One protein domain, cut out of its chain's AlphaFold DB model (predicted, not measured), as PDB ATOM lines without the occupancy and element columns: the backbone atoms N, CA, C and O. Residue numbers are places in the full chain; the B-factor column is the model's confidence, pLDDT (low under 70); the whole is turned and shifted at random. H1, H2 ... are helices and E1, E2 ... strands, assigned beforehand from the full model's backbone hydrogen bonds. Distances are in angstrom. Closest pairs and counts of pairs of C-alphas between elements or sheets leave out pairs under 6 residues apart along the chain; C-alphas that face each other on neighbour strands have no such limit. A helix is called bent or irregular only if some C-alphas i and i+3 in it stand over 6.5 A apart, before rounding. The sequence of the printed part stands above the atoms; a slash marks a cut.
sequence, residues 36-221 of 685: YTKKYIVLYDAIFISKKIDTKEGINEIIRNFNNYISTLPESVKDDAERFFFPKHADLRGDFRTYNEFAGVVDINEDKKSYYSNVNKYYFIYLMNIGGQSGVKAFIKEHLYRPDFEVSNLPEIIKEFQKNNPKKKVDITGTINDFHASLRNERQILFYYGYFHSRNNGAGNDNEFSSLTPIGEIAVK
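This is residues 36 to 221 of the 685 residues of the protein "HNH endonuclease" of Peptostreptococcus sp. D1 (UniProt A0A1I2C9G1). Two groups of helices lie toward the ends of the longest axis, H1, H2, H3 and H10 in one and H6, H7 and H8 in the other, with the longest helix, H5, between them, side by side with H1 and reaching the first residue of H7. H9 begins close to H5 near Ile 125, about perpendicular to it, and leads from H8 to a small two-strand hairpin, E1 and E2, which packs on H1 through E2 and on H9 through E1. The printed part has 186 residues, mostly helix by class, with ten named helices and two named strands in the order H1 to H9, E1, E2, H10; the sheet E1 - E2 is antiparallel. It is compact, with a radius of gyration of the C-alphas of 17.2 A and spans of 51 by 38 by 31 A.

Start with H1, residues 36 to 49, and H2, residues 56 to 71, a helical hairpin: they touch, closest at the C-alphas of Val 42 and Ile 62, 6.8 A, at a shallow tilt of 16 degrees, opposite ways. H3, residues 75 to 85, forms the next hairpin, touching residues 66 to 71 of H2 alone, closest at the C-alphas of Ile 70 and Lys 78, 6.0 A. H4, residues 99 to 103, touches H5, residues 112 to 128, closest at the C-alphas of Ala 103 and Val 119, 5.9 A. H5 also touches H1, closest at the C-alphas of Ile 47 and Asn 120, 6.3 A, at a shallow tilt of 21 degrees, opposite ways; H2 and H5 are apart. Next look at the hairpin of H6, residues 135 to 144, and H7, residues 151 to 164, which touch, closest at the C-alphas of Val 136 and Phe 161, 6.3 A. H5 and H7 only just touch, with 3 pairs of C-alphas within 8 A, closest at Val 119 and Val 151, 6.3 A. H8, residues 172 to 179, touches residues 154 to 159 of H7 alone, closest at the C-alphas of Pro 155 and Ile 172, 6.4 A. H9, residues 181 to 192, is near H1, with 12 pairs of C-alphas within 10 A. In the hairpin of E1, residues 196 to 198, and E2, residues 210 to 212, N 197 and O 211 are 3.1 A apart, within hydrogen-bond range. H10, residues 214 to 221, touches H1, closest at the C-alphas of Val 42 and Val 220, 5.2 A. Every O i to N i+4 pair is within hydrogen-bond range in H1, H2, H4, H5, H6, H8 and H9, against 5 of 7 in H3, 8 of 10 in H7 and 3 of 4 in H10.

Find C-alpha 36 at (286.071, -32.143, 535.945); from there H1 runs 18.6 A. H2 measures 22.2 A, H5 24.0 A, H7 20.6 A and H9 17.1 A from first to last C-alpha. H3 and H7 are irregular: C-alphas 76 and 79 are 7.6 A apart, and C-alphas 152 and 155 are 7.5 A apart. H5 begins at C-alpha 112, (305.052, -54.424, 544.170), and H10 ends at C-alpha 221, (296.008, -24.241, 543.493).

The two C-alphas farthest apart, those of Ser 76 and Asn 109, are 52.7 A apart. The printed part has no cut. The long links are H3 to H4, residues 86 to 98, and E1 to E2. The mean pLDDT of the printed part is 88.3, and residues 201 to 209 are under 70.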
ATOM      1  N   TYR A  36     285.452 -30.845 536.199       93.94
ATOM      2  CA  TYR A  36     286.071 -32.143 535.945       93.94
ATOM      3  C   TYR A  36     287.591 -32.037 535.795       93.94
ATOM      4  O   TYR A  36     288.313 -32.775 536.462       93.94
ATOM      5  N   THR A  37     288.082 -31.105 534.972       94.19
ATOM      6  CA  THR A  37     289.524 -30.890 534.761       94.19
ATOM      7  C   THR A  37     290.213 -30.510 536.054       94.19
ATOM      8  O   THR A  37     291.277 -31.043 536.365       94.19
ATOM      9  N   LYS A  38     289.590 -29.620 536.834       96.38
ATOM     10  CA  LYS A  38     290.115 -29.215 538.131       96.38
ATOM     11  C   LYS A  38     290.264 -30.421 539.052       96.38
ATOM     12  O   LYS A  38     291.340 -30.634 539.607       96.38
ATOM     13  N   LYS A  39     289.199 -31.218 539.199       96.50
ATOM     14  CA  LYS A  39     289.214 -32.421 540.040       96.50
ATOM     15  C   LYS A  39     290.274 -33.414 539.565       96.50
ATOM     16  O   LYS A  39     291.040 -33.920 540.380       96.50
ATOM     17  N   TYR A  40     290.352 -33.626 538.251       95.56
ATOM     18  CA  TYR A  40     291.332 -34.499 537.617       95.56
ATOM     19  C   TYR A  40     292.763 -34.083 537.970       95.56
ATOM     20  O   TYR A  40     293.516 -34.907 538.473       95.56
ATOM     21  N   ILE A  41     293.137 -32.818 537.745       96.31
ATOM     22  CA  ILE A  41     294.517 -32.340 537.934       96.31
ATOM     23  C   ILE A  41     294.943 -32.438 539.401       96.31
ATOM     24  O   ILE A  41     296.035 -32.926 539.680       96.31
ATOM     25  N   VAL A  42     294.079 -32.033 540.339       97.50
ATOM     26  CA  VAL A  42     294.383 -32.101 541.780       97.50
ATOM     27  C   VAL A  42     294.567 -33.548 542.241       97.50
ATOM     28  O   VAL A  42     295.515 -33.844 542.964       97.50
ATOM     29  N   LEU A  43     293.691 -34.467 541.819       96.44
ATOM     30  CA  LEU A  43     293.826 -35.880 542.184       96.44
ATOM     31  C   LEU A  43     294.994 -36.555 541.459       96.44
ATOM     32  O   LEU A  43     295.612 -37.458 542.020       96.44
ATOM     33  N   TYR A  44     295.314 -36.125 540.237       95.12
ATOM     34  CA  TYR A  44     296.435 -36.672 539.481       95.12
ATOM     35  C   TYR A  44     297.755 -36.294 540.156       95.12
ATOM     36  O   TYR A  44     298.586 -37.172 540.375       95.12
ATOM     37  N   ASP A  45     297.909 -35.027 540.557       93.94
ATOM     38  CA  ASP A  45     299.025 -34.580 541.400       93.94
ATOM     39  C   ASP A  45     299.116 -35.436 542.667       93.94
ATOM     40  O   ASP A  45     300.117 -36.114 542.893       93.94
ATOM     41  N   ALA A  46     298.026 -35.497 543.435       94.88
ATOM     42  CA  ALA A  46     298.012 -36.146 544.738       94.88
ATOM     43  C   ALA A  46     298.335 -37.648 544.706       94.88
ATOM     44  O   ALA A  46     298.938 -38.142 545.659       94.88
ATOM     45  N   ILE A  47     297.936 -38.367 543.650       93.75
ATOM     46  CA  ILE A  47     298.118 -39.822 543.529       93.75
ATOM     47  C   ILE A  47     299.388 -40.182 542.755       93.75
ATOM     48  O   ILE A  47     300.088 -41.122 543.133       93.75
ATOM     49  N   PHE A  48     299.695 -39.494 541.654       90.31
ATOM     50  CA  PHE A  48     300.765 -39.915 540.742       90.31
ATOM     51  C   PHE A  48     302.062 -39.131 540.917       90.31
ATOM     52  O   PHE A  48     303.113 -39.708 540.657       90.31
ATOM     53  N   ILE A  49     302.006 -37.874 541.366       88.56
ATOM     54  CA  ILE A  49     303.168 -36.973 541.383       88.56
ATOM     55  C   ILE A  49     303.623 -36.712 542.819       88.56
ATOM     56  O   ILE A  49     304.690 -37.160 543.222       88.56
ATOM     57  N   SER A  50     302.807 -36.025 543.617       88.31
ATOM     58  CA  SER A  50     303.199 -35.545 544.941       88.31
ATOM     59  C   SER A  50     302.973 -36.553 546.069       88.31
ATOM     60  O   SER A  50     303.388 -36.284 547.194       88.31
ATOM     61  N   LYS A  51     302.237 -37.648 545.815       90.31
ATOM     62  CA  LYS A  51     301.860 -38.672 546.816       90.31
ATOM     63  C   LYS A  51     301.188 -38.104 548.075       90.31
ATOM     64  O   LYS A  51     301.235 -38.675 549.158       90.31
ATOM     65  N   LYS A  52     300.509 -36.959 547.934       90.94
ATOM     66  CA  LYS A  52     299.827 -36.268 549.044       90.94
ATOM     67  C   LYS A  52     298.657 -37.078 549.596       90.94
ATOM     68  O   LYS A  52     298.318 -36.925 550.765       90.94
ATOM     69  N   ILE A  53     298.053 -37.928 548.768       93.31
ATOM     70  CA  ILE A  53     296.889 -38.732 549.152       93.31
ATOM     71  C   ILE A  53     297.186 -39.720 550.295       93.31
ATOM     72  O   ILE A  53     296.265 -40.129 550.995       93.31
ATOM     73  N   ASP A  54     298.463 -40.040 550.521       90.38
ATOM     74  CA  ASP A  54     298.919 -41.012 551.519       90.38
ATOM     75  C   ASP A  54     298.999 -40.418 552.940       90.38
ATOM     76  O   ASP A  54     299.247 -41.137 553.909       90.38
ATOM     77  N   THR A  55     298.802 -39.102 553.088       91.56
ATOM     78  CA  THR A  55     298.996 -38.372 554.353       91.56
ATOM     79  C   THR A  55     297.789 -37.512 554.712       91.56
ATOM     80  O   THR A  55     297.099 -36.977 553.841       91.56
ATOM     81  N   LYS A  56     297.558 -37.305 556.013       91.69
ATOM     82  CA  LYS A  56     296.470 -36.446 556.507       91.69
ATOM     83  C   LYS A  56     296.654 -34.993 556.064       91.69
ATOM     84  O   LYS A  56     295.697 -34.339 555.653       91.69
ATOM     85  N   GLU A  57     297.880 -34.485 556.125       93.50
ATOM     86  CA  GLU A  57     298.240 -33.135 555.691       93.50
ATOM     87  C   GLU A  57     297.976 -32.948 554.193       93.50
ATOM     88  O   GLU A  57     297.398 -31.935 553.791       93.50
ATOM     89  N   GLY A  58     298.343 -33.937 553.376       93.69
ATOM     90  CA  GLY A  58     298.091 -33.907 551.941       93.69
ATOM     91  C   GLY A  58     296.603 -34.001 551.592       93.69
ATOM     92  O   GLY A  58     296.140 -33.240 550.742       93.69
ATOM     93  N   ILE A  59     295.815 -34.821 552.298       95.69
ATOM     94  CA  ILE A  59     294.346 -34.840 552.164       95.69
ATOM     95  C   ILE A  59     293.746 -33.464 552.493       95.69
ATOM     96  O   ILE A  59     292.937 -32.941 551.724       95.69
ATOM     97  N   ASN A  60     294.189 -32.821 553.577       96.12
ATOM     98  CA  ASN A  60     293.748 -31.468 553.934       96.12
ATOM     99  C   ASN A  60     294.101 -30.428 552.855       96.12
ATOM    100  O   ASN A  60     293.345 -29.479 552.628       96.12
ATOM    101  N   GLU A  61     295.233 -30.586 552.167       96.06
ATOM    102  CA  GLU A  61     295.583 -29.747 551.020       96.06
ATOM    103  C   GLU A  61     294.619 -29.948 549.843       96.06
ATOM    104  O   GLU A  61     294.155 -28.959 549.275       96.06
ATOM    105  N   ILE A  62     294.255 -31.192 549.522       97.44
ATOM    106  CA  ILE A  62     293.271 -31.504 548.470       97.44
ATOM    107  C   ILE A  62     291.917 -30.862 548.794       97.44
ATOM    108  O   ILE A  62     291.350 -30.167 547.948       97.44
ATOM    109  N   ILE A  63     291.428 -31.029 550.029       97.94
ATOM    110  CA  ILE A  63     290.168 -30.430 550.502       97.94
ATOM    111  C   ILE A  63     290.203 -28.910 550.331       97.94
ATOM    112  O   ILE A  63     289.274 -28.319 549.784       97.94
ATOM    113  N   ARG A  64     291.294 -28.266 550.757       97.56
ATOM    114  CA  ARG A  64     291.480 -26.818 550.621       97.56
ATOM    115  C   ARG A  64     291.507 -26.373 549.159       97.56
ATOM    116  O   ARG A  64     290.884 -25.362 548.848       97.56
ATOM    117  N   ASN A  65     292.162 -27.116 548.266       97.62
ATOM    118  CA  ASN A  65     292.185 -26.807 546.832       97.62
ATOM    119  C   ASN A  65     290.784 -26.903 546.200       97.62
ATOM    120  O   ASN A  65     290.433 -26.061 545.373       97.62
ATOM    121  N   PHE A  66     289.967 -27.885 546.594       98.38
ATOM    122  CA  PHE A  66     288.576 -27.989 546.136       98.38
ATOM    123  C   PHE A  66     287.684 -26.895 546.717       98.38
ATOM    124  O   PHE A  66     286.971 -26.238 545.962       98.38
ATOM    125  N   ASN A  67     287.772 -26.629 548.019       98.19
ATOM    126  CA  ASN A  67     287.010 -25.553 548.654       98.19
ATOM    127  C   ASN A  67     287.366 -24.180 548.070       98.19
ATOM    128  O   ASN A  67     286.469 -23.377 547.832       98.19
ATOM    129  N   ASN A  68     288.648 -23.929 547.779       97.06
ATOM    130  CA  ASN A  68     289.090 -22.707 547.103       97.06
ATOM    131  C   ASN A  68     288.490 -22.575 545.695       97.06
ATOM    132  O   ASN A  68     288.148 -21.481 545.269       97.06
ATOM    133  N   TYR A  69     288.335 -23.679 544.962       97.94
ATOM    134  CA  TYR A  69     287.665 -23.651 543.664       97.94
ATOM    135  C   TYR A  69     286.166 -23.361 543.793       97.94
ATOM    136  O   TYR A  69     285.632 -22.553 543.039       97.94
ATOM    137  N   ILE A  70     285.490 -24.002 544.751       97.56
ATOM    138  CA  ILE A  70     284.046 -23.846 544.970       97.56
ATOM    139  C   ILE A  70     283.707 -22.431 545.455       97.56
ATOM    140  O   ILE A  70     282.700 -21.866 545.031       97.56
ATOM    141  N   SER A  71     284.537 -21.832 546.313       95.81
ATOM    142  CA  SER A  71     284.236 -20.544 546.950       95.81
ATOM    143  C   SER A  71     284.049 -19.395 545.956       95.81
ATOM    144  O   SER A  71     283.242 -18.503 546.220       95.81
ATOM    145  N   THR A  72     284.740 -19.439 544.814       94.19
ATOM    146  CA  THR A  72     284.662 -18.421 543.755       94.19
ATOM    147  C   THR A  72     283.710 -18.787 542.620       94.19
ATOM    148  O   THR A  72     283.691 -18.089 541.611       94.19
ATOM    149  N   LEU A  73     282.965 -19.895 542.715       94.81
ATOM    150  CA  LEU A  73     281.863 -20.179 541.792       94.81
ATOM    151  C   LEU A  73     280.635 -19.305 542.113       94.81
ATOM    152  O   LEU A  73     280.507 -18.827 543.245       94.81
ATOM    153  N   PRO A  74     279.708 -19.124 541.154       92.81
ATOM    154  CA  PRO A  74     278.419 -18.488 541.409       92.81
ATOM    155  C   PRO A  74     277.657 -19.196 542.533       92.81
ATOM    156  O   PRO A  74     277.671 -20.423 542.623       92.81
ATOM    157  N   GLU A  75     276.975 -18.431 543.387       92.88
ATOM    158  CA  GLU A  75     276.285 -18.978 544.566       92.88
ATOM    159  C   GLU A  75     275.261 -20.060 544.190       92.88
ATOM    160  O   GLU A  75     275.167 -21.089 544.852       92.88
ATOM    161  N   SER A  76     274.571 -19.876 543.059       92.69
ATOM    162  CA  SER A  76     273.560 -20.792 542.520       92.69
ATOM    163  C   SER A  76     274.083 -22.200 542.208       92.69
ATOM    164  O   SER A  76     273.293 -23.143 542.174       92.69
ATOM    165  N   VAL A  77     275.395 -22.372 542.004       94.19
ATOM    166  CA  VAL A  77     275.995 -23.655 541.595       94.19
ATOM    167  C   VAL A  77     276.872 -24.298 542.672       94.19
ATOM    168  O   VAL A  77     277.322 -25.433 542.486       94.19
ATOM    169  N   LYS A  78     277.123 -23.616 543.800       95.62
ATOM    170  CA  LYS A  78     278.065 -24.086 544.835       95.62
ATOM    171  C   LYS A  78     277.677 -25.434 545.426       95.62
ATOM    172  O   LYS A  78     278.527 -26.316 545.489       95.62
ATOM    173  N   ASP A  79     276.405 -25.637 545.752       94.81
ATOM    174  CA  ASP A  79     275.895 -26.908 546.282       94.81
ATOM    175  C   ASP A  79     276.138 -28.087 545.327       94.81
ATOM    176  O   ASP A  79     276.466 -29.208 545.728       94.81
ATOM    177  N   ASP A  80     275.950 -27.844 544.030       94.00
ATOM    178  CA  ASP A  80     276.170 -28.837 542.987       94.00
ATOM    179  C   ASP A  80     277.658 -29.125 542.782       94.00
ATOM    180  O   ASP A  80     278.042 -30.285 542.592       94.00
ATOM    181  N   ALA A  81     278.497 -28.093 542.863       95.38
ATOM    182  CA  ALA A  81     279.944 -28.234 542.835       95.38
ATOM    183  C   ALA A  81     280.449 -29.004 544.062       95.38
ATOM    184  O   ALA A  81     281.250 -29.925 543.915       95.38
ATOM    185  N   GLU A  82     279.938 -28.713 545.256       96.38
ATOM    186  CA  GLU A  82     280.308 -29.406 546.488       96.38
ATOM    187  C   GLU A  82     280.006 -30.903 546.392       96.38
ATOM    188  O   GLU A  82     280.897 -31.722 546.614       96.38
ATOM    189  N   ARG A  83     278.807 -31.276 545.923       94.69
ATOM    190  CA  ARG A  83     278.457 -32.683 545.646       94.69
ATOM    191  C   ARG A  83     279.355 -33.333 544.590       94.69
ATOM    192  O   ARG A  83     279.570 -34.546 544.632       94.69
ATOM    193  N   PHE A  84     279.853 -32.565 543.622       94.38
ATOM    194  CA  PHE A  84     280.743 -33.067 542.575       94.38
ATOM    195  C   PHE A  84     282.170 -33.315 543.090       94.38
ATOM    196  O   PHE A  84     282.771 -34.362 542.807       94.38
ATOM    197  N   PHE A  85     282.731 -32.365 543.841       95.62
ATOM    198  CA  PHE A  85     284.085 -32.456 544.389       95.62
ATOM    199  C   PHE A  85     284.158 -33.423 545.578       95.62
ATOM    200  O   PHE A  85     285.097 -34.220 545.626       95.62
ATOM    201  N   PHE A  86     283.125 -33.452 546.424       95.75
ATOM    202  CA  PHE A  86     282.986 -34.309 547.606       95.75
ATOM    203  C   PHE A  86     281.778 -35.258 547.471       95.75
ATOM    204  O   PHE A  86     280.761 -35.103 548.151       95.75
ATOM    205  N   PRO A  87     281.830 -36.237 546.551       92.62
ATOM    206  CA  PRO A  87     280.733 -37.176 546.370       92.62
ATOM    207  C   PRO A  87     280.656 -38.138 547.559       92.62
ATOM    208  O   PRO A  87     281.679 -38.501 548.122       92.62
ATOM    209  N   LYS A  88     279.458 -38.638 547.884       90.12
ATOM    210  CA  LYS A  88     279.219 -39.487 549.071       90.12
ATOM    211  C   LYS A  88     280.179 -40.674 549.231       90.12
ATOM    212  O   LYS A  88     280.513 -41.022 550.350       90.12
ATOM    213  N   HIS A  89     280.600 -41.310 548.137       87.44
ATOM    214  CA  HIS A  89     281.506 -42.466 548.187       87.44
ATOM    215  C   HIS A  89     282.976 -42.080 548.423       87.44
ATOM    216  O   HIS A  89     283.797 -42.936 548.723       87.44
ATOM    217  N   ALA A  90     283.338 -40.814 548.236       90.50
ATOM    218  CA  ALA A  90     284.710 -40.325 548.321       90.50
ATOM    219  C   ALA A  90     284.744 -38.895 548.886       90.50
ATOM    220  O   ALA A  90     285.423 -38.017 548.345       90.50
ATOM    221  N   ASP A  91     283.969 -38.646 549.945       94.31
ATOM    222  CA  ASP A  91     283.998 -37.368 550.647       94.31
ATOM    223  C   ASP A  91     285.223 -37.337 551.563       94.31
ATOM    224  O   ASP A  91     285.210 -37.851 552.678       94.31
ATOM    225  N   LEU A  92     286.290 -36.709 551.070       93.12
ATOM    226  CA  LEU A  92     287.579 -36.604 551.757       93.12
ATOM    227  C   LEU A  92     287.503 -35.888 553.118       93.12
ATOM    228  O   LEU A  92     288.475 -35.908 553.867       93.12
ATOM    229  N   ARG A  93     286.384 -35.224 553.431       94.31
ATOM    230  CA  ARG A  93     286.161 -34.508 554.697       94.31
ATOM    231  C   ARG A  93     285.617 -35.415 555.801       94.31
ATOM    232  O   ARG A  93     285.640 -35.019 556.964       94.31
ATOM    233  N   GLY A  94     285.068 -36.570 555.429       87.94
ATOM    234  CA  GLY A  94     284.400 -37.504 556.327       87.94
ATOM    235  C   GLY A  94     285.089 -38.861 556.375       87.94
ATOM    236  O   GLY A  94     286.298 -38.968 556.183       87.94
ATOM    237  N   ASP A  95     284.291 -39.893 556.644       79.44
ATOM    238  CA  ASP A  95     284.731 -41.282 556.564       79.44
ATOM    239  C   ASP A  95     284.691 -41.742 555.101       79.44
ATOM    240  O   ASP A  95     283.643 -41.719 554.449       79.44
ATOM    241  N   PHE A  96     285.853 -42.093 554.562       88.75
ATOM    242  CA  PHE A  96     286.016 -42.545 553.189       88.75
ATOM    243  C   PHE A  96     287.083 -43.628 553.143       88.75
ATOM    244  O   PHE A  96     288.006 -43.644 553.953       88.75
ATOM    245  N   ARG A  97     287.003 -44.492 552.129       90.94
ATOM    246  CA  ARG A  97     288.023 -45.513 551.900       90.94
ATOM    247  C   ARG A  97     289.357 -44.861 551.521       90.94
ATOM    248  O   ARG A  97     289.512 -44.328 550.413       90.94
ATOM    249  N   THR A  98     290.309 -44.896 552.441       91.50
ATOM    250  CA  THR A  98     291.653 -44.330 552.282       91.50
ATOM    251  C   THR A  98     292.457 -45.080 551.220       91.50
ATOM    252  O   THR A  98     292.108 -46.194 550.821       91.50
ATOM    253  N   TYR A  99     293.563 -44.485 550.762       92.62
ATOM    254  CA  TYR A  99     294.458 -45.140 549.805       92.62
ATOM    255  C   TYR A  99     294.957 -46.493 550.329       92.62
ATOM    256  O   TYR A  99     294.908 -47.480 549.605       92.62
ATOM    257  N   ASN A 100     295.369 -46.561 551.600       90.31
ATOM    258  CA  ASN A 100     295.894 -47.788 552.206       90.31
ATOM    259  C   ASN A 100     294.822 -48.881 552.335       90.31
ATOM    260  O   ASN A 100     295.088 -50.039 552.031       90.31
ATOM    261  N   GLU A 101     293.593 -48.522 552.719       91.00
ATOM    262  CA  GLU A 101     292.465 -49.466 552.760       91.00
ATOM    263  C   GLU A 101     292.044 -49.934 551.363       91.00
ATOM    264  O   GLU A 101     291.540 -51.043 551.197       91.00
ATOM    265  N   PHE A 102     292.206 -49.084 550.348       92.12
ATOM    266  CA  PHE A 102     291.956 -49.448 548.957       92.12
ATOM    267  C   PHE A 102     293.059 -50.338 548.379       92.12
ATOM    268  O   PHE A 102     292.772 -51.267 547.627       92.12
ATOM    269  N   ALA A 103     294.312 -50.054 548.734       90.44
ATOM    270  CA  ALA A 103     295.474 -50.826 548.328       90.44
ATOM    271  C   ALA A 103     295.465 -52.230 548.935       90.44
ATOM    272  O   ALA A 103     295.918 -53.145 548.274       90.44
ATOM    273  N   GLY A 104     294.951 -52.413 550.154       87.31
ATOM    274  CA  GLY A 104     294.895 -53.731 550.788       87.31
ATOM    275  C   GLY A 104     296.282 -54.331 551.054       87.31
ATOM    276  O   GLY A 104     297.283 -53.619 551.181       87.31
ATOM    277  N   VAL A 105     296.338 -55.659 551.183       81.75
ATOM    278  CA  VAL A 105     297.581 -56.399 551.450       81.75
ATOM    279  C   VAL A 105     298.167 -56.915 550.137       81.75
ATOM    280  O   VAL A 105     297.498 -57.620 549.389       81.75
ATOM    281  N   VAL A 106     299.437 -56.594 549.877       80.44
ATOM    282  CA  VAL A 106     300.167 -57.079 548.693       80.44
ATOM    283  C   VAL A 106     300.729 -58.474 548.966       80.44
ATOM    284  O   VAL A 106     301.410 -58.666 549.978       80.44
ATOM    285  N   ASP A 107     300.488 -59.430 548.066       76.12
ATOM    286  CA  ASP A 107     301.097 -60.765 548.145       76.12
ATOM    287  C   ASP A 107     302.628 -60.650 548.022       76.12
ATOM    288  O   ASP A 107     303.161 -59.837 547.264       76.12
ATOM    289  N   ILE A 108     303.363 -61.480 548.765       74.38
ATOM    290  CA  ILE A 108     304.830 -61.497 548.733       74.38
ATOM    291  C   ILE A 108     305.385 -61.871 547.349       74.38
ATOM    292  O   ILE A 108     306.518 -61.511 547.033       74.38
ATOM    293  N   ASN A 109     304.595 -62.584 546.540       79.19
ATOM    294  CA  ASN A 109     304.969 -63.053 545.209       79.19
ATOM    295  C   ASN A 109     304.628 -62.055 544.089       79.19
ATOM    296  O   ASN A 109     305.013 -62.282 542.940       79.19
ATOM    297  N   GLU A 110     303.906 -60.971 544.385       77.62
ATOM    298  CA  GLU A 110     303.564 -59.954 543.391       77.62
ATOM    299  C   GLU A 110     304.688 -58.926 543.203       77.62
ATOM    300  O   GLU A 110     305.348 -58.488 544.150       77.62
ATOM    301  N   ASP A 111     304.874 -58.469 541.960       84.75
ATOM    302  CA  ASP A 111     305.700 -57.292 541.699       84.75
ATOM    303  C   ASP A 111     305.025 -56.050 542.296       84.75
ATOM    304  O   ASP A 111     304.091 -55.481 541.721       84.75
ATOM    305  N   LYS A 112     305.545 -55.601 543.444       85.25
ATOM    306  CA  LYS A 112     305.052 -54.424 544.170       85.25
ATOM    307  C   LYS A 112     304.927 -53.196 543.270       85.25
ATOM    308  O   LYS A 112     303.972 -52.434 543.419       85.25
ATOM    309  N   LYS A 113     305.858 -52.977 542.333       82.88
ATOM    310  CA  LYS A 113     305.835 -51.776 541.485       82.88
ATOM    311  C   LYS A 113     304.640 -51.799 540.533       82.88
ATOM    312  O   LYS A 113     303.890 -50.820 540.466       82.88
ATOM    313  N   SER A 114     304.437 -52.915 539.837       83.12
ATOM    314  CA  SER A 114     303.272 -53.130 538.975       83.12
ATOM    315  C   SER A 114     301.958 -53.092 539.764       83.12
ATOM    316  O   SER A 114     301.009 -52.419 539.346       83.12
ATOM    317  N   TYR A 115     301.922 -53.712 540.948       87.44
ATOM    318  CA  TYR A 115     300.753 -53.704 541.827       87.44
ATOM    319  C   TYR A 115     300.317 -52.282 542.196       87.44
ATOM    320  O   TYR A 115     299.207 -51.861 541.858       87.44
ATOM    321  N   TYR A 116     301.211 -51.490 542.801       88.81
ATOM    322  CA  TYR A 116     300.891 -50.118 543.203       88.81
ATOM    323  C   TYR A 116     300.603 -49.207 542.003       88.81
ATOM    324  O   TYR A 116     299.808 -48.274 542.115       88.81
ATOM    325  N   SER A 117     301.185 -49.481 540.830       87.62
ATOM    326  CA  SER A 117     300.811 -48.795 539.585       87.62
ATOM    327  C   SER A 117     299.335 -49.020 539.240       87.62
ATOM    328  O   SER A 117     298.631 -48.065 538.901       87.62
ATOM    329  N   ASN A 118     298.830 -50.247 539.379       87.50
ATOM    330  CA  ASN A 118     297.414 -50.545 539.170       87.50
ATOM    331  C   ASN A 118     296.531 -49.972 540.283       87.50
ATOM    332  O   ASN A 118     295.515 -49.350 539.966       87.50
ATOM    333  N   VAL A 119     296.939 -50.073 541.552       91.81
ATOM    334  CA  VAL A 119     296.238 -49.432 542.680       91.81
ATOM    335  C   VAL A 119     296.056 -47.939 542.436       91.81
ATOM    336  O   VAL A 119     294.927 -47.455 542.490       91.81
ATOM    337  N   ASN A 120     297.117 -47.218 542.062       93.00
ATOM    338  CA  ASN A 120     297.044 -45.785 541.754       93.00
ATOM    339  C   ASN A 120     295.994 -45.485 540.675       93.00
ATOM    340  O   ASN A 120     295.178 -44.576 540.829       93.00
ATOM    341  N   LYS A 121     295.980 -46.270 539.588       92.00
ATOM    342  CA  LYS A 121     295.010 -46.105 538.496       92.00
ATOM    343  C   LYS A 121     293.586 -46.354 538.982       92.00
ATOM    344  O   LYS A 121     292.727 -45.509 538.758       92.00
ATOM    345  N   TYR A 122     293.318 -47.469 539.654       92.12
ATOM    346  CA  TYR A 122     291.959 -47.820 540.081       92.12
ATOM    347  C   TYR A 122     291.440 -46.926 541.209       92.12
ATOM    348  O   TYR A 122     290.269 -46.546 541.174       92.12
ATOM    349  N   TYR A 123     292.304 -46.500 542.130       94.38
ATOM    350  CA  TYR A 123     291.938 -45.535 543.161       94.38
ATOM    351  C   TYR A 123     291.607 -44.166 542.558       94.38
ATOM    352  O   TYR A 123     290.599 -43.550 542.903       94.38
ATOM    353  N   PHE A 124     292.377 -43.719 541.561       94.38
ATOM    354  CA  PHE A 124     292.044 -42.509 540.811       94.38
ATOM    355  C   PHE A 124     290.667 -42.616 540.136       94.38
ATOM    356  O   PHE A 124     289.844 -41.701 540.237       94.38
ATOM    357  N   ILE A 125     290.383 -43.745 539.474       91.75
ATOM    358  CA  ILE A 125     289.083 -43.994 538.834       91.75
ATOM    359  C   ILE A 125     287.945 -43.993 539.870       91.75
ATOM    360  O   ILE A 125     286.900 -43.386 539.610       91.75
ATOM    361  N   TYR A 126     288.159 -44.600 541.042       92.81
ATOM    362  CA  TYR A 126     287.227 -44.613 542.173       92.81
ATOM    363  C   TYR A 126     286.860 -43.188 542.624       92.81
ATOM    364  O   TYR A 126     285.673 -42.831 542.621       92.81
ATOM    365  N   LEU A 127     287.859 -42.339 542.898       93.62
ATOM    366  CA  LEU A 127     287.658 -40.952 543.347       93.62
ATOM    367  C   LEU A 127     287.005 -40.061 542.270       93.62
ATOM    368  O   LEU A 127     286.136 -39.232 542.570       93.62
ATOM    369  N   MET A 128     287.379 -40.238 540.999       90.81
ATOM    370  CA  MET A 128     286.808 -39.496 539.861       90.81
ATOM    371  C   MET A 128     285.424 -40.009 539.424       90.81
ATOM    372  O   MET A 128     284.690 -39.334 538.689       90.81
ATOM    373  N   ASN A 129     285.049 -41.217 539.848       87.62
ATOM    374  CA  ASN A 129     283.847 -41.933 539.421       87.62
ATOM    375  C   ASN A 129     283.741 -42.143 537.899       87.62
ATOM    376  O   ASN A 129     282.651 -42.155 537.319       87.62
ATOM    377  N   ILE A 130     284.869 -42.257 537.205       83.75
ATOM    378  CA  ILE A 130     284.916 -42.428 535.741       83.75
ATOM    379  C   ILE A 130     284.998 -43.908 535.347       83.75
ATOM    380  O   ILE A 130     285.046 -44.783 536.200       83.75
ATOM    381  N   GLY A 131     284.923 -44.201 534.048       76.94
ATOM    382  CA  GLY A 131     284.935 -45.577 533.544       76.94
ATOM    383  C   GLY A 131     283.631 -46.354 533.782       76.94
ATOM    384  O   GLY A 131     282.690 -45.870 534.419       76.94
ATOM    385  N   GLY A 132     283.572 -47.562 533.211       75.50
ATOM    386  CA  GLY A 132     282.548 -48.560 533.540       75.50
ATOM    387  C   GLY A 132     281.109 -48.257 533.126       75.50
ATOM    388  O   GLY A 132     280.220 -48.363 533.959       75.50
ATOM    389  N   GLN A 133     280.858 -47.879 531.867       73.19
ATOM    390  CA  GLN A 133     279.507 -47.497 531.414       73.19
ATOM    391  C   GLN A 133     278.615 -48.675 530.986       73.19
ATOM    392  O   GLN A 133     277.395 -48.561 531.039       73.19
ATOM    393  N   SER A 134     279.189 -49.798 530.543       82.62
ATOM    394  CA  SER A 134     278.412 -50.946 530.061       82.62
ATOM    395  C   SER A 134     279.198 -52.261 530.124       82.62
ATOM    396  O   SER A 134     280.427 -52.277 530.251       82.62
ATOM    397  N   GLY A 135     278.473 -53.384 530.049       88.56
ATOM    398  CA  GLY A 135     279.045 -54.732 529.972       88.56
ATOM    399  C   GLY A 135     279.944 -55.086 531.159       88.56
ATOM    400  O   GLY A 135     279.648 -54.730 532.297       88.56
ATOM    401  N   VAL A 136     281.065 -55.762 530.880       88.44
ATOM    402  CA  VAL A 136     282.040 -56.164 531.908       88.44
ATOM    403  C   VAL A 136     282.585 -54.966 532.688       88.44
ATOM    404  O   VAL A 136     282.805 -55.059 533.888       88.44
ATOM    405  N   LYS A 137     282.736 -53.801 532.046       88.62
ATOM    406  CA  LYS A 137     283.242 -52.604 532.721       88.62
ATOM    407  C   LYS A 137     282.215 -52.047 533.714       88.62
ATOM    408  O   LYS A 137     282.607 -51.570 534.769       88.62
ATOM    409  N   ALA A 138     280.914 -52.118 533.422       89.75
ATOM    410  CA  ALA A 138     279.891 -51.760 534.411       89.75
ATOM    411  C   ALA A 138     279.908 -52.719 535.613       89.75
ATOM    412  O   ALA A 138     279.828 -52.268 536.750       89.75
ATOM    413  N   PHE A 139     280.111 -54.017 535.364       91.25
ATOM    414  CA  PHE A 139     280.239 -55.025 536.419       91.25
ATOM    415  C   PHE A 139     281.464 -54.785 537.319       91.25
ATOM    416  O   PHE A 139     281.335 -54.781 538.540       91.25
ATOM    417  N   ILE A 140     282.633 -54.489 536.734       91.31
ATOM    418  CA  ILE A 140     283.837 -54.095 537.492       91.31
ATOM    419  C   ILE A 140     283.559 -52.844 538.324       91.31
ATOM    420  O   ILE A 140     283.938 -52.782 539.488       91.31
ATOM    421  N   LYS A 141     282.890 -51.843 537.739       90.69
ATOM    422  CA  LYS A 141     282.567 -50.601 538.440       90.69
ATOM    423  C   LYS A 141     281.689 -50.850 539.663       90.69
ATOM    424  O   LYS A 141     281.941 -50.244 540.690       90.69
ATOM    425  N   GLU A 142     280.695 -51.727 539.574       91.25
ATOM    426  CA  GLU A 142     279.864 -52.087 540.727       91.25
ATOM    427  C   GLU A 142     280.706 -52.663 541.875       91.25
ATOM    428  O   GLU A 142     280.533 -52.261 543.023       91.25
ATOM    429  N   HIS A 143     281.658 -53.543 541.554       92.38
ATOM    430  CA  HIS A 143     282.560 -54.137 542.540       92.38
ATOM    431  C   HIS A 143     283.524 -53.106 543.122       92.38
ATOM    432  O   HIS A 143     283.702 -53.084 544.329       92.38
ATOM    433  N   LEU A 144     284.076 -52.204 542.302       91.50
ATOM    434  CA  LEU A 144     285.027 -51.159 542.710       91.50
ATOM    435  C   LEU A 144     284.550 -50.314 543.908       91.50
ATOM    436  O   LEU A 144     285.375 -49.825 544.676       91.50
ATOM    437  N   TYR A 145     283.236 -50.120 544.053       89.75
ATOM    438  CA  TYR A 145     282.637 -49.337 545.142       89.75
ATOM    439  C   TYR A 145     282.244 -50.162 546.368       89.75
ATOM    440  O   TYR A 145     281.739 -49.593 547.337       89.75
ATOM    441  N   ARG A 146     282.454 -51.482 546.353       90.25
ATOM    442  CA  ARG A 146     282.217 -52.321 547.525       90.25
ATOM    443  C   ARG A 146     283.397 -52.207 548.508       90.25
ATOM    444  O   ARG A 146     284.544 -52.067 548.066       90.25
ATOM    445  N   PRO A 147     283.152 -52.261 549.831       86.62
ATOM    446  CA  PRO A 147     284.217 -52.158 550.835       86.62
ATOM    447  C   PRO A 147     285.284 -53.258 550.736       86.62
ATOM    448  O   PRO A 147     286.436 -53.017 551.077       86.62
ATOM    449  N   ASP A 148     284.909 -54.438 550.244       87.62
ATOM    450  CA  ASP A 148     285.732 -55.646 550.111       87.62
ATOM    451  C   ASP A 148     286.495 -55.744 548.778       87.62
ATOM    452  O   ASP A 148     287.180 -56.732 548.522       87.62
ATOM    453  N   PHE A 149     286.390 -54.743 547.898       90.69
ATOM    454  CA  PHE A 149     287.102 -54.762 546.621       90.69
ATOM    455  C   PHE A 149     288.614 -54.682 546.815       90.69
ATOM    456  O   PHE A 149     289.093 -53.735 547.429       90.69
ATOM    457  N   GLU A 150     289.367 -55.573 546.181       88.81
ATOM    458  CA  GLU A 150     290.826 -55.494 546.088       88.81
ATOM    459  C   GLU A 150     291.255 -55.546 544.621       88.81
ATOM    460  O   GLU A 150     290.639 -56.225 543.795       88.81
ATOM    461  N   VAL A 151     292.328 -54.829 544.283       88.06
ATOM    462  CA  VAL A 151     292.829 -54.742 542.899       88.06
ATOM    463  C   VAL A 151     293.315 -56.103 542.387       88.06
ATOM    464  O   VAL A 151     293.133 -56.409 541.208       88.06
ATOM    465  N   SER A 152     293.859 -56.937 543.275       86.81
ATOM    466  CA  SER A 152     294.244 -58.331 543.017       86.81
ATOM    467  C   SER A 152     293.080 -59.186 542.500       86.81
ATOM    468  O   SER A 152     293.304 -60.065 541.675       86.81
ATOM    469  N   ASN A 153     291.835 -58.880 542.889       88.69
ATOM    470  CA  ASN A 153     290.638 -59.655 542.532       88.69
ATOM    471  C   ASN A 153     290.041 -59.290 541.157       88.69
ATOM    472  O   ASN A 153     289.011 -59.839 540.754       88.69
ATOM    473  N   LEU A 154     290.637 -58.349 540.413       89.06
ATOM    474  CA  LEU A 154     290.135 -57.939 539.094       89.06
ATOM    475  C   LEU A 154     289.975 -59.106 538.098       89.06
ATOM    476  O   LEU A 154     288.932 -59.161 537.433       89.06
ATOM    477  N   PRO A 155     290.938 -60.042 537.957       90.31
ATOM    478  CA  PRO A 155     290.777 -61.191 537.070       90.31
ATOM    479  C   PRO A 155     289.589 -62.074 537.468       90.31
ATOM    480  O   PRO A 155     288.852 -62.535 536.595       90.31
ATOM    481  N   GLU A 156     289.375 -62.292 538.763       91.94
ATOM    482  CA  GLU A 156     288.293 -63.104 539.326       91.94
ATOM    483  C   GLU A 156     286.933 -62.460 539.055       91.94
ATOM    484  O   GLU A 156     286.038 -63.132 538.541       91.94
ATOM    485  N   ILE A 157     286.809 -61.147 539.269       91.81
ATOM    486  CA  ILE A 157     285.598 -60.368 538.956       91.81
ATOM    487  C   ILE A 157     285.255 -60.480 537.459       91.81
ATOM    488  O   ILE A 157     284.095 -60.660 537.077       91.81
ATOM    489  N   ILE A 158     286.255 -60.414 536.574       91.94
ATOM    490  CA  ILE A 158     286.034 -60.545 535.125       91.94
ATOM    491  C   ILE A 158     285.620 -61.977 534.749       91.94
ATOM    492  O   ILE A 158     284.705 -62.158 533.936       91.94
ATOM    493  N   LYS A 159     286.250 -62.999 535.346       92.44
ATOM    494  CA  LYS A 159     285.872 -64.411 535.150       92.44
ATOM    495  C   LYS A 159     284.441 -64.671 535.623       92.44
ATOM    496  O   LYS A 159     283.706 -65.388 534.945       92.44
ATOM    497  N   GLU A 160     284.023 -64.071 536.737       93.19
ATOM    498  CA  GLU A 160     282.650 -64.158 537.239       93.19
ATOM    499  C   GLU A 160     281.652 -63.575 536.230       93.19
ATOM    500  O   GLU A 160     280.683 -64.242 535.855       93.19
ATOM    501  N   PHE A 161     281.927 -62.380 535.695       92.38
ATOM    502  CA  PHE A 161     281.098 -61.792 534.642       92.38
ATOM    503  C   PHE A 161     280.974 -62.718 533.424       92.38
ATOM    504  O   PHE A 161     279.874 -62.891 532.889       92.38
ATOM    505  N   GLN A 162     282.085 -63.321 532.986       91.00
ATOM    506  CA  GLN A 162     282.104 -64.238 531.847       91.00
ATOM    507  C   GLN A 162     281.332 -65.533 532.134       91.00
ATOM    508  O   GLN A 162     280.600 -66.005 531.265       91.00
ATOM    509  N   LYS A 163     281.420 -66.072 533.355       91.44
ATOM    510  CA  LYS A 163     280.616 -67.220 533.801       91.44
ATOM    511  C   LYS A 163     279.119 -66.904 533.754       91.44
ATOM    512  O   LYS A 163     278.340 -67.722 533.275       91.44
ATOM    513  N   ASN A 164     278.737 -65.698 534.173       91.06
ATOM    514  CA  ASN A 164     277.353 -65.218 534.126       91.06
ATOM    515  C   ASN A 164     276.897 -64.860 532.694       91.06
ATOM    516  O   ASN A 164     275.703 -64.727 532.436       91.06
ATOM    517  N   ASN A 165     277.831 -64.718 531.745       89.44
ATOM    518  CA  ASN A 165     277.572 -64.332 530.355       89.44
ATOM    519  C   ASN A 165     278.374 -65.205 529.366       89.44
ATOM    520  O   ASN A 165     279.189 -64.673 528.608       89.44
ATOM    521  N   PRO A 166     278.124 -66.525 529.286       81.81
ATOM    522  CA  PRO A 166     278.992 -67.463 528.561       81.81
ATOM    523  C   PRO A 166     279.103 -67.185 527.053       81.81
ATOM    524  O   PRO A 166     280.076 -67.576 526.415       81.81
ATOM    525  N   LYS A 167     278.134 -66.467 526.467       84.56
ATOM    526  CA  LYS A 167     278.159 -66.041 525.055       84.56
ATOM    527  C   LYS A 167     279.104 -64.859 524.781       84.56
ATOM    528  O   LYS A 167     279.364 -64.559 523.620       84.56
ATOM    529  N   LYS A 168     279.595 -64.164 525.812       80.19
ATOM    530  CA  LYS A 168     280.502 -63.014 525.688       80.19
ATOM    531  C   LYS A 168     281.920 -63.447 526.050       80.19
ATOM    532  O   LYS A 168     282.245 -63.600 527.222       80.19
ATOM    533  N   LYS A 169     282.778 -63.627 525.044       81.06
ATOM    534  CA  LYS A 169     284.215 -63.836 525.264       81.06
ATOM    535  C   LYS A 169     284.843 -62.506 525.686       81.06
ATOM    536  O   LYS A 169     284.684 -61.516 524.976       81.06
ATOM    537  N   VAL A 170     285.524 -62.484 526.829       84.12
ATOM    538  CA  VAL A 170     286.155 -61.275 527.374       84.12
ATOM    539  C   VAL A 170     287.665 -61.477 527.429       84.12
ATOM    540  O   VAL A 170     288.139 -62.478 527.958       84.12
ATOM    541  N   ASP A 171     288.415 -60.530 526.873       88.12
ATOM    542  CA  ASP A 171     289.856 -60.427 527.096       88.12
ATOM    543  C   ASP A 171     290.092 -59.756 528.455       88.12
ATOM    544  O   ASP A 171     289.772 -58.579 528.630       88.12
ATOM    545  N   ILE A 172     290.606 -60.515 529.426       84.81
ATOM    546  CA  ILE A 172     290.825 -60.045 530.800       84.81
ATOM    547  C   ILE A 172     291.837 -58.896 530.812       84.81
ATOM    548  O   ILE A 172     291.540 -57.816 531.325       84.81
ATOM    549  N   THR A 173     293.012 -59.102 530.213       84.50
ATOM    550  CA  THR A 173     294.107 -58.125 530.226       84.50
ATOM    551  C   THR A 173     293.724 -56.866 529.456       84.50
ATOM    552  O   THR A 173     293.910 -55.757 529.963       84.50
ATOM    553  N   GLY A 174     293.117 -57.018 528.274       84.88
ATOM    554  CA  GLY A 174     292.575 -55.890 527.513       84.88
ATOM    555  C   GLY A 174     291.516 -55.113 528.299       84.88
ATOM    556  O   GLY A 174     291.570 -53.889 528.366       84.88
ATOM    557  N   THR A 175     290.605 -55.808 528.988       86.38
ATOM    558  CA  THR A 175     289.544 -55.170 529.786       86.38
ATOM    559  C   THR A 175     290.097 -54.355 530.951       86.38
ATOM    560  O   THR A 175     289.620 -53.240 531.173       86.38
ATOM    561  N   ILE A 176     291.093 -54.877 531.674       85.31
ATOM    562  CA  ILE A 176     291.764 -54.167 532.776       85.31
ATOM    563  C   ILE A 176     292.426 -52.890 532.244       85.31
ATOM    564  O   ILE A 176     292.142 -51.790 532.723       85.31
ATOM    565  N   ASN A 177     293.226 -53.017 531.182       82.00
ATOM    566  CA  ASN A 177     293.928 -51.887 530.571       82.00
ATOM    567  C   ASN A 177     292.975 -50.821 530.008       82.00
ATOM    568  O   ASN A 177     293.264 -49.619 530.069       82.00
ATOM    569  N   ASP A 178     291.836 -51.248 529.471       84.25
ATOM    570  CA  ASP A 178     290.826 -50.366 528.900       84.25
ATOM    571  C   ASP A 178     289.900 -49.735 529.949       84.25
ATOM    572  O   ASP A 178     289.186 -48.773 529.639       84.25
ATOM    573  N   PHE A 179     289.844 -50.273 531.170       86.12
ATOM    574  CA  PHE A 179     288.975 -49.755 532.229       86.12
ATOM    575  C   PHE A 179     289.410 -48.351 532.661       86.12
ATOM    576  O   PHE A 179     288.575 -47.458 532.809       86.12
ATOM    577  N   HIS A 180     290.721 -48.136 532.774       85.25
ATOM    578  CA  HIS A 180     291.325 -46.848 533.114       85.25
ATOM    579  C   HIS A 180     291.798 -46.057 531.874       85.25
ATOM    580  O   HIS A 180     292.663 -45.191 531.986       85.25
ATOM    581  N   ALA A 181     291.298 -46.354 530.666       84.12
ATOM    582  CA  ALA A 181     291.745 -45.677 529.438       84.12
ATOM    583  C   ALA A 181     291.496 -44.158 529.461       84.12
ATOM    584  O   ALA A 181     292.337 -43.399 528.982       84.12
ATOM    585  N   SER A 182     290.394 -43.711 530.079       83.31
ATOM    586  CA  SER A 182     290.118 -42.283 530.267       83.31
ATOM    587  C   SER A 182     291.244 -41.601 531.046       83.31
ATOM    588  O   SER A 182     291.789 -40.615 530.588       83.31
ATOM    589  N   LEU A 183     291.730 -42.175 532.152       87.62
ATOM    590  CA  LEU A 183     292.859 -41.587 532.887       87.62
ATOM    591  C   LEU A 183     294.049 -41.258 531.961       87.62
ATOM    592  O   LEU A 183     294.573 -40.150 532.019       87.62
ATOM    593  N   ARG A 184     294.433 -42.176 531.066       83.88
ATOM    594  CA  ARG A 184     295.525 -41.961 530.101       83.88
ATOM    595  C   ARG A 184     295.193 -40.871 529.077       83.88
ATOM    596  O   ARG A 184     296.051 -40.050 528.762       83.88
ATOM    597  N   ASN A 185     293.967 -40.871 528.559       85.12
ATOM    598  CA  ASN A 185     293.525 -39.952 527.512       85.12
ATOM    599  C   ASN A 185     293.509 -38.500 528.000       85.12
ATOM    600  O   ASN A 185     294.113 -37.644 527.352       85.12
ATOM    601  N   GLU A 186     292.892 -38.210 529.149       88.00
ATOM    602  CA  GLU A 186     292.858 -36.831 529.654       88.00
ATOM    603  C   GLU A 186     294.240 -36.336 530.093       88.00
ATOM    604  O   GLU A 186     294.546 -35.165 529.876       88.00
ATOM    605  N   ARG A 187     295.127 -37.211 530.584       88.25
ATOM    606  CA  ARG A 187     296.527 -36.829 530.817       88.25
ATOM    607  C   ARG A 187     297.216 -36.393 529.531       88.25
ATOM    608  O   ARG A 187     297.931 -35.401 529.543       88.25
ATOM    609  N   GLN A 188     297.014 -37.116 528.428       87.31
ATOM    610  CA  GLN A 188     297.610 -36.758 527.139       87.31
ATOM    611  C   GLN A 188     297.083 -35.416 526.624       87.31
ATOM    612  O   GLN A 188     297.869 -34.621 526.120       87.31
ATOM    613  N   ILE A 189     295.785 -35.132 526.785       89.62
ATOM    614  CA  ILE A 189     295.237 -33.799 526.481       89.62
ATOM    615  C   ILE A 189     295.963 -32.743 527.321       89.62
ATOM    616  O   ILE A 189     296.485 -31.774 526.782       89.62
ATOM    617  N   LEU A 190     296.048 -32.950 528.633       92.50
ATOM    618  CA  LEU A 190     296.670 -32.002 529.556       92.50
ATOM    619  C   LEU A 190     298.188 -31.859 529.350       92.50
ATOM    620  O   LEU A 190     298.729 -30.792 529.623       92.50
ATOM    621  N   PHE A 191     298.863 -32.876 528.816       91.38
ATOM    622  CA  PHE A 191     300.244 -32.789 528.337       91.38
ATOM    623  C   PHE A 191     300.363 -31.841 527.136       91.38
ATOM    624  O   PHE A 191     301.188 -30.930 527.157       91.38
ATOM    625  N   TYR A 192     299.504 -31.985 526.119       91.38
ATOM    626  CA  TYR A 192     299.522 -31.080 524.961       91.38
ATOM    627  C   TYR A 192     299.215 -29.632 525.347       91.38
ATOM    628  O   TYR A 192     299.864 -28.724 524.842       91.38
ATOM    629  N   TYR A 193     298.312 -29.427 526.307       93.62
ATOM    630  CA  TYR A 193     297.993 -28.115 526.881       93.62
ATOM    631  C   TYR A 193     299.010 -27.640 527.939       93.62
ATOM    632  O   TYR A 193     298.761 -26.666 528.645       93.62
ATOM    633  N   GLY A 194     300.129 -28.351 528.111       94.38
ATOM    634  CA  GLY A 194     301.252 -27.898 528.923       94.38
ATOM    635  C   GLY A 194     301.036 -27.947 530.434       94.38
ATOM    636  O   GLY A 194     301.804 -27.311 531.144       94.38
ATOM    637  N   TYR A 195     300.040 -28.673 530.959       95.50
ATOM    638  CA  TYR A 195     299.826 -28.875 532.407       95.50
ATOM    639  C   TYR A 195     300.731 -29.967 532.990       95.50
ATOM    640  O   TYR A 195     301.137 -29.903 534.153       95.50
ATOM    641  N   PHE A 196     301.044 -30.973 532.176       92.56
ATOM    642  CA  PHE A 196     301.979 -32.040 532.507       92.56
ATOM    643  C   PHE A 196     303.118 -32.050 531.506       92.56
ATOM    644  O   PHE A 196     302.932 -31.700 530.342       92.56
ATOM    645  N   HIS A 197     304.276 -32.510 531.953       91.00
ATOM    646  CA  HIS A 197     305.371 -32.833 531.062       91.00
ATOM    647  C   HIS A 197     305.909 -34.226 531.389       91.00
ATOM    648  O   HIS A 197     306.004 -34.630 532.553       91.00
ATOM    649  N   SER A 198     306.272 -34.946 530.339       85.81
ATOM    650  CA  SER A 198     306.868 -36.271 530.376       85.81
ATOM    651  C   SER A 198     307.741 -36.448 529.136       85.81
ATOM    652  O   SER A 198     307.483 -35.844 528.094       85.81
ATOM    653  N   ARG A 199     308.782 -37.281 529.238       78.56
ATOM    654  CA  ARG A 199     309.645 -37.606 528.090       78.56
ATOM    655  C   ARG A 199     308.866 -38.310 526.976       78.56
ATOM    656  O   ARG A 199     309.002 -37.967 525.804       78.56
ATOM    657  N   ASN A 200     308.009 -39.248 527.377       70.69
ATOM    658  CA  ASN A 200     307.151 -40.026 526.490       70.69
ATOM    659  C   ASN A 200     305.688 -39.619 526.679       70.69
ATOM    660  O   ASN A 200     305.279 -39.245 527.775       70.69
ATOM    661  N   ASN A 201     304.856 -39.793 525.649       59.72
ATOM    662  CA  ASN A 201     303.414 -39.487 525.685       59.72
ATOM    663  C   ASN A 201     302.598 -40.447 526.591       59.72
ATOM    664  O   ASN A 201     301.373 -40.559 526.460       59.72
ATOM    665  N   GLY A 202     303.263 -41.193 527.480       51.03
ATOM    666  CA  GLY A 202     302.640 -42.114 528.425       51.03
ATOM    667  C   GLY A 202     301.987 -43.338 527.774       51.03
ATOM    668  O   GLY A 202     300.955 -43.815 528.251       51.03
ATOM    669  N   ALA A 203     302.538 -43.805 526.651       46.00
ATOM    670  CA  ALA A 203     302.171 -45.057 525.995       46.00
ATOM    671  C   ALA A 203     303.337 -46.052 526.126       46.00
ATOM    672  O   ALA A 203     304.454 -45.703 525.770       46.00
ATOM    673  N   GLY A 204     303.070 -47.270 526.614       47.94
ATOM    674  CA  GLY A 204     304.077 -48.331 526.766       47.94
ATOM    675  C   GLY A 204     304.298 -48.784 528.214       47.94
ATOM    676  O   GLY A 204     303.504 -48.461 529.097       47.94
ATOM    677  N   ASN A 205     305.371 -49.555 528.425       39.97
ATOM    678  CA  ASN A 205     305.769 -50.142 529.714       39.97
ATOM    679  C   ASN A 205     306.729 -49.248 530.525       39.97
ATOM    680  O   ASN A 205     307.237 -49.680 531.560       39.97
ATOM    681  N   ASP A 206     306.995 -48.026 530.067       47.69
ATOM    682  CA  ASP A 206     307.970 -47.149 530.708       47.69
ATOM    683  C   ASP A 206     307.417 -46.604 532.026       47.69
ATOM    684  O   ASP A 206     306.299 -46.084 532.097       47.69
ATOM    685  N   ASN A 207     308.214 -46.721 533.088       52.34
ATOM    686  CA  ASN A 207     307.912 -46.088 534.365       52.34
ATOM    687  C   ASN A 207     307.992 -44.570 534.173       52.34
ATOM    688  O   ASN A 207     309.066 -44.006 534.004       52.34
ATOM    689  N   GLU A 208     306.831 -43.931 534.117       60.72
ATOM    690  CA  GLU A 208     306.684 -42.574 533.608       60.72
ATOM    691  C   GLU A 208     307.270 -41.531 534.574       60.72
ATOM    692  O   GLU A 208     306.678 -41.234 535.614       60.72
ATOM    693  N   PHE A 209     308.418 -40.942 534.222       66.56
ATOM    694  CA  PHE A 209     308.901 -39.722 534.870       66.56
ATOM    695  C   PHE A 209     308.096 -38.521 534.354       66.56
ATOM    696  O   PHE A 209     308.474 -37.833 533.400       66.56
ATOM    697  N   SER A 210     306.939 -38.308 534.978       82.38
ATOM    698  CA  SER A 210     306.024 -37.204 534.691       82.38
ATOM    699  C   SER A 210     305.998 -36.227 535.857       82.38
ATOM    700  O   SER A 210     305.975 -36.631 537.016       82.38
ATOM    701  N   SER A 211     305.949 -34.933 535.559       89.12
ATOM    702  CA  SER A 211     305.844 -33.888 536.577       89.12
ATOM    703  C   SER A 211     304.778 -32.869 536.198       89.12
ATOM    704  O   SER A 211     304.430 -32.712 535.021       89.12
ATOM    705  N   LEU A 212     304.284 -32.139 537.199       92.50
ATOM    706  CA  LEU A 212     303.575 -30.896 536.935       92.50
ATOM    707  C   LEU A 212     304.543 -29.902 536.300       92.50
ATOM    708  O   LEU A 212     305.729 -29.832 536.634       92.50
ATOM    709  N   THR A 213     304.014 -29.136 535.366       93.94
ATOM    710  CA  THR A 213     304.675 -27.959 534.813       93.94
ATOM    711  C   THR A 213     304.343 -26.737 535.677       93.94
ATOM    712  O   THR A 213     303.465 -26.838 536.540       93.94
ATOM    713  N   PRO A 214     304.946 -25.558 535.446       92.88
ATOM    714  CA  PRO A 214     304.520 -24.334 536.126       92.88
ATOM    715  C   PRO A 214     303.014 -24.057 535.959       92.88
ATOM    716  O   PRO A 214     302.327 -23.697 536.911       92.88
ATOM    717  N   ILE A 215     302.459 -24.324 534.772       96.06
ATOM    718  CA  ILE A 215     301.018 -24.213 534.502       96.06
ATOM    719  C   ILE A 215     300.217 -25.211 535.335       96.06
ATOM    720  O   ILE A 215     299.216 -24.832 535.944       96.06
ATOM    721  N   GLY A 216     300.666 -26.467 535.403       96.00
ATOM    722  CA  GLY A 216     300.058 -27.496 536.243       96.00
ATOM    723  C   GLY A 216     300.053 -27.129 537.727       96.00
ATOM    724  O   GLY A 216     299.027 -27.266 538.392       96.00
ATOM    725  N   GLU A 217     301.166 -26.607 538.243       93.94
ATOM    726  CA  GLU A 217     301.311 -26.197 539.646       93.94
ATOM    727  C   GLU A 217     300.345 -25.070 540.027       93.94
ATOM    728  O   GLU A 217     299.671 -25.148 541.061       93.94
ATOM    729  N   ILE A 218     300.226 -24.044 539.179       95.56
ATOM    730  CA  ILE A 218     299.274 -22.949 539.408       95.56
ATOM    731  C   ILE A 218     297.841 -23.480 539.299       95.56
ATOM    732  O   ILE A 218     296.998 -23.175 540.141       95.56
ATOM    733  N   ALA A 219     297.567 -24.347 538.323       97.44
ATOM    734  CA  ALA A 219     296.253 -24.935 538.101       97.44
ATOM    735  C   ALA A 219     295.756 -25.815 539.263       97.44
ATOM    736  O   ALA A 219     294.562 -25.795 539.578       97.44
ATOM    737  N   VAL A 220     296.642 -26.547 539.950       96.81
ATOM    738  CA  VAL A 220     296.305 -27.311 541.170       96.81
ATOM    739  C   VAL A 220     295.784 -26.392 542.277       96.81
ATOM    740  O   VAL A 220     294.820 -26.743 542.960       96.81
ATOM    741  N   LYS A 221     296.348 -25.189 542.417       95.62
ATOM    742  CA  LYS A 221     296.008 -24.241 543.493       95.62
ATOM    743  C   LYS A 221     294.921 -23.231 543.110       95.62
ATOM    744  O   LYS A 221     294.252 -22.704 543.991       95.62
TER     745      LYS A 221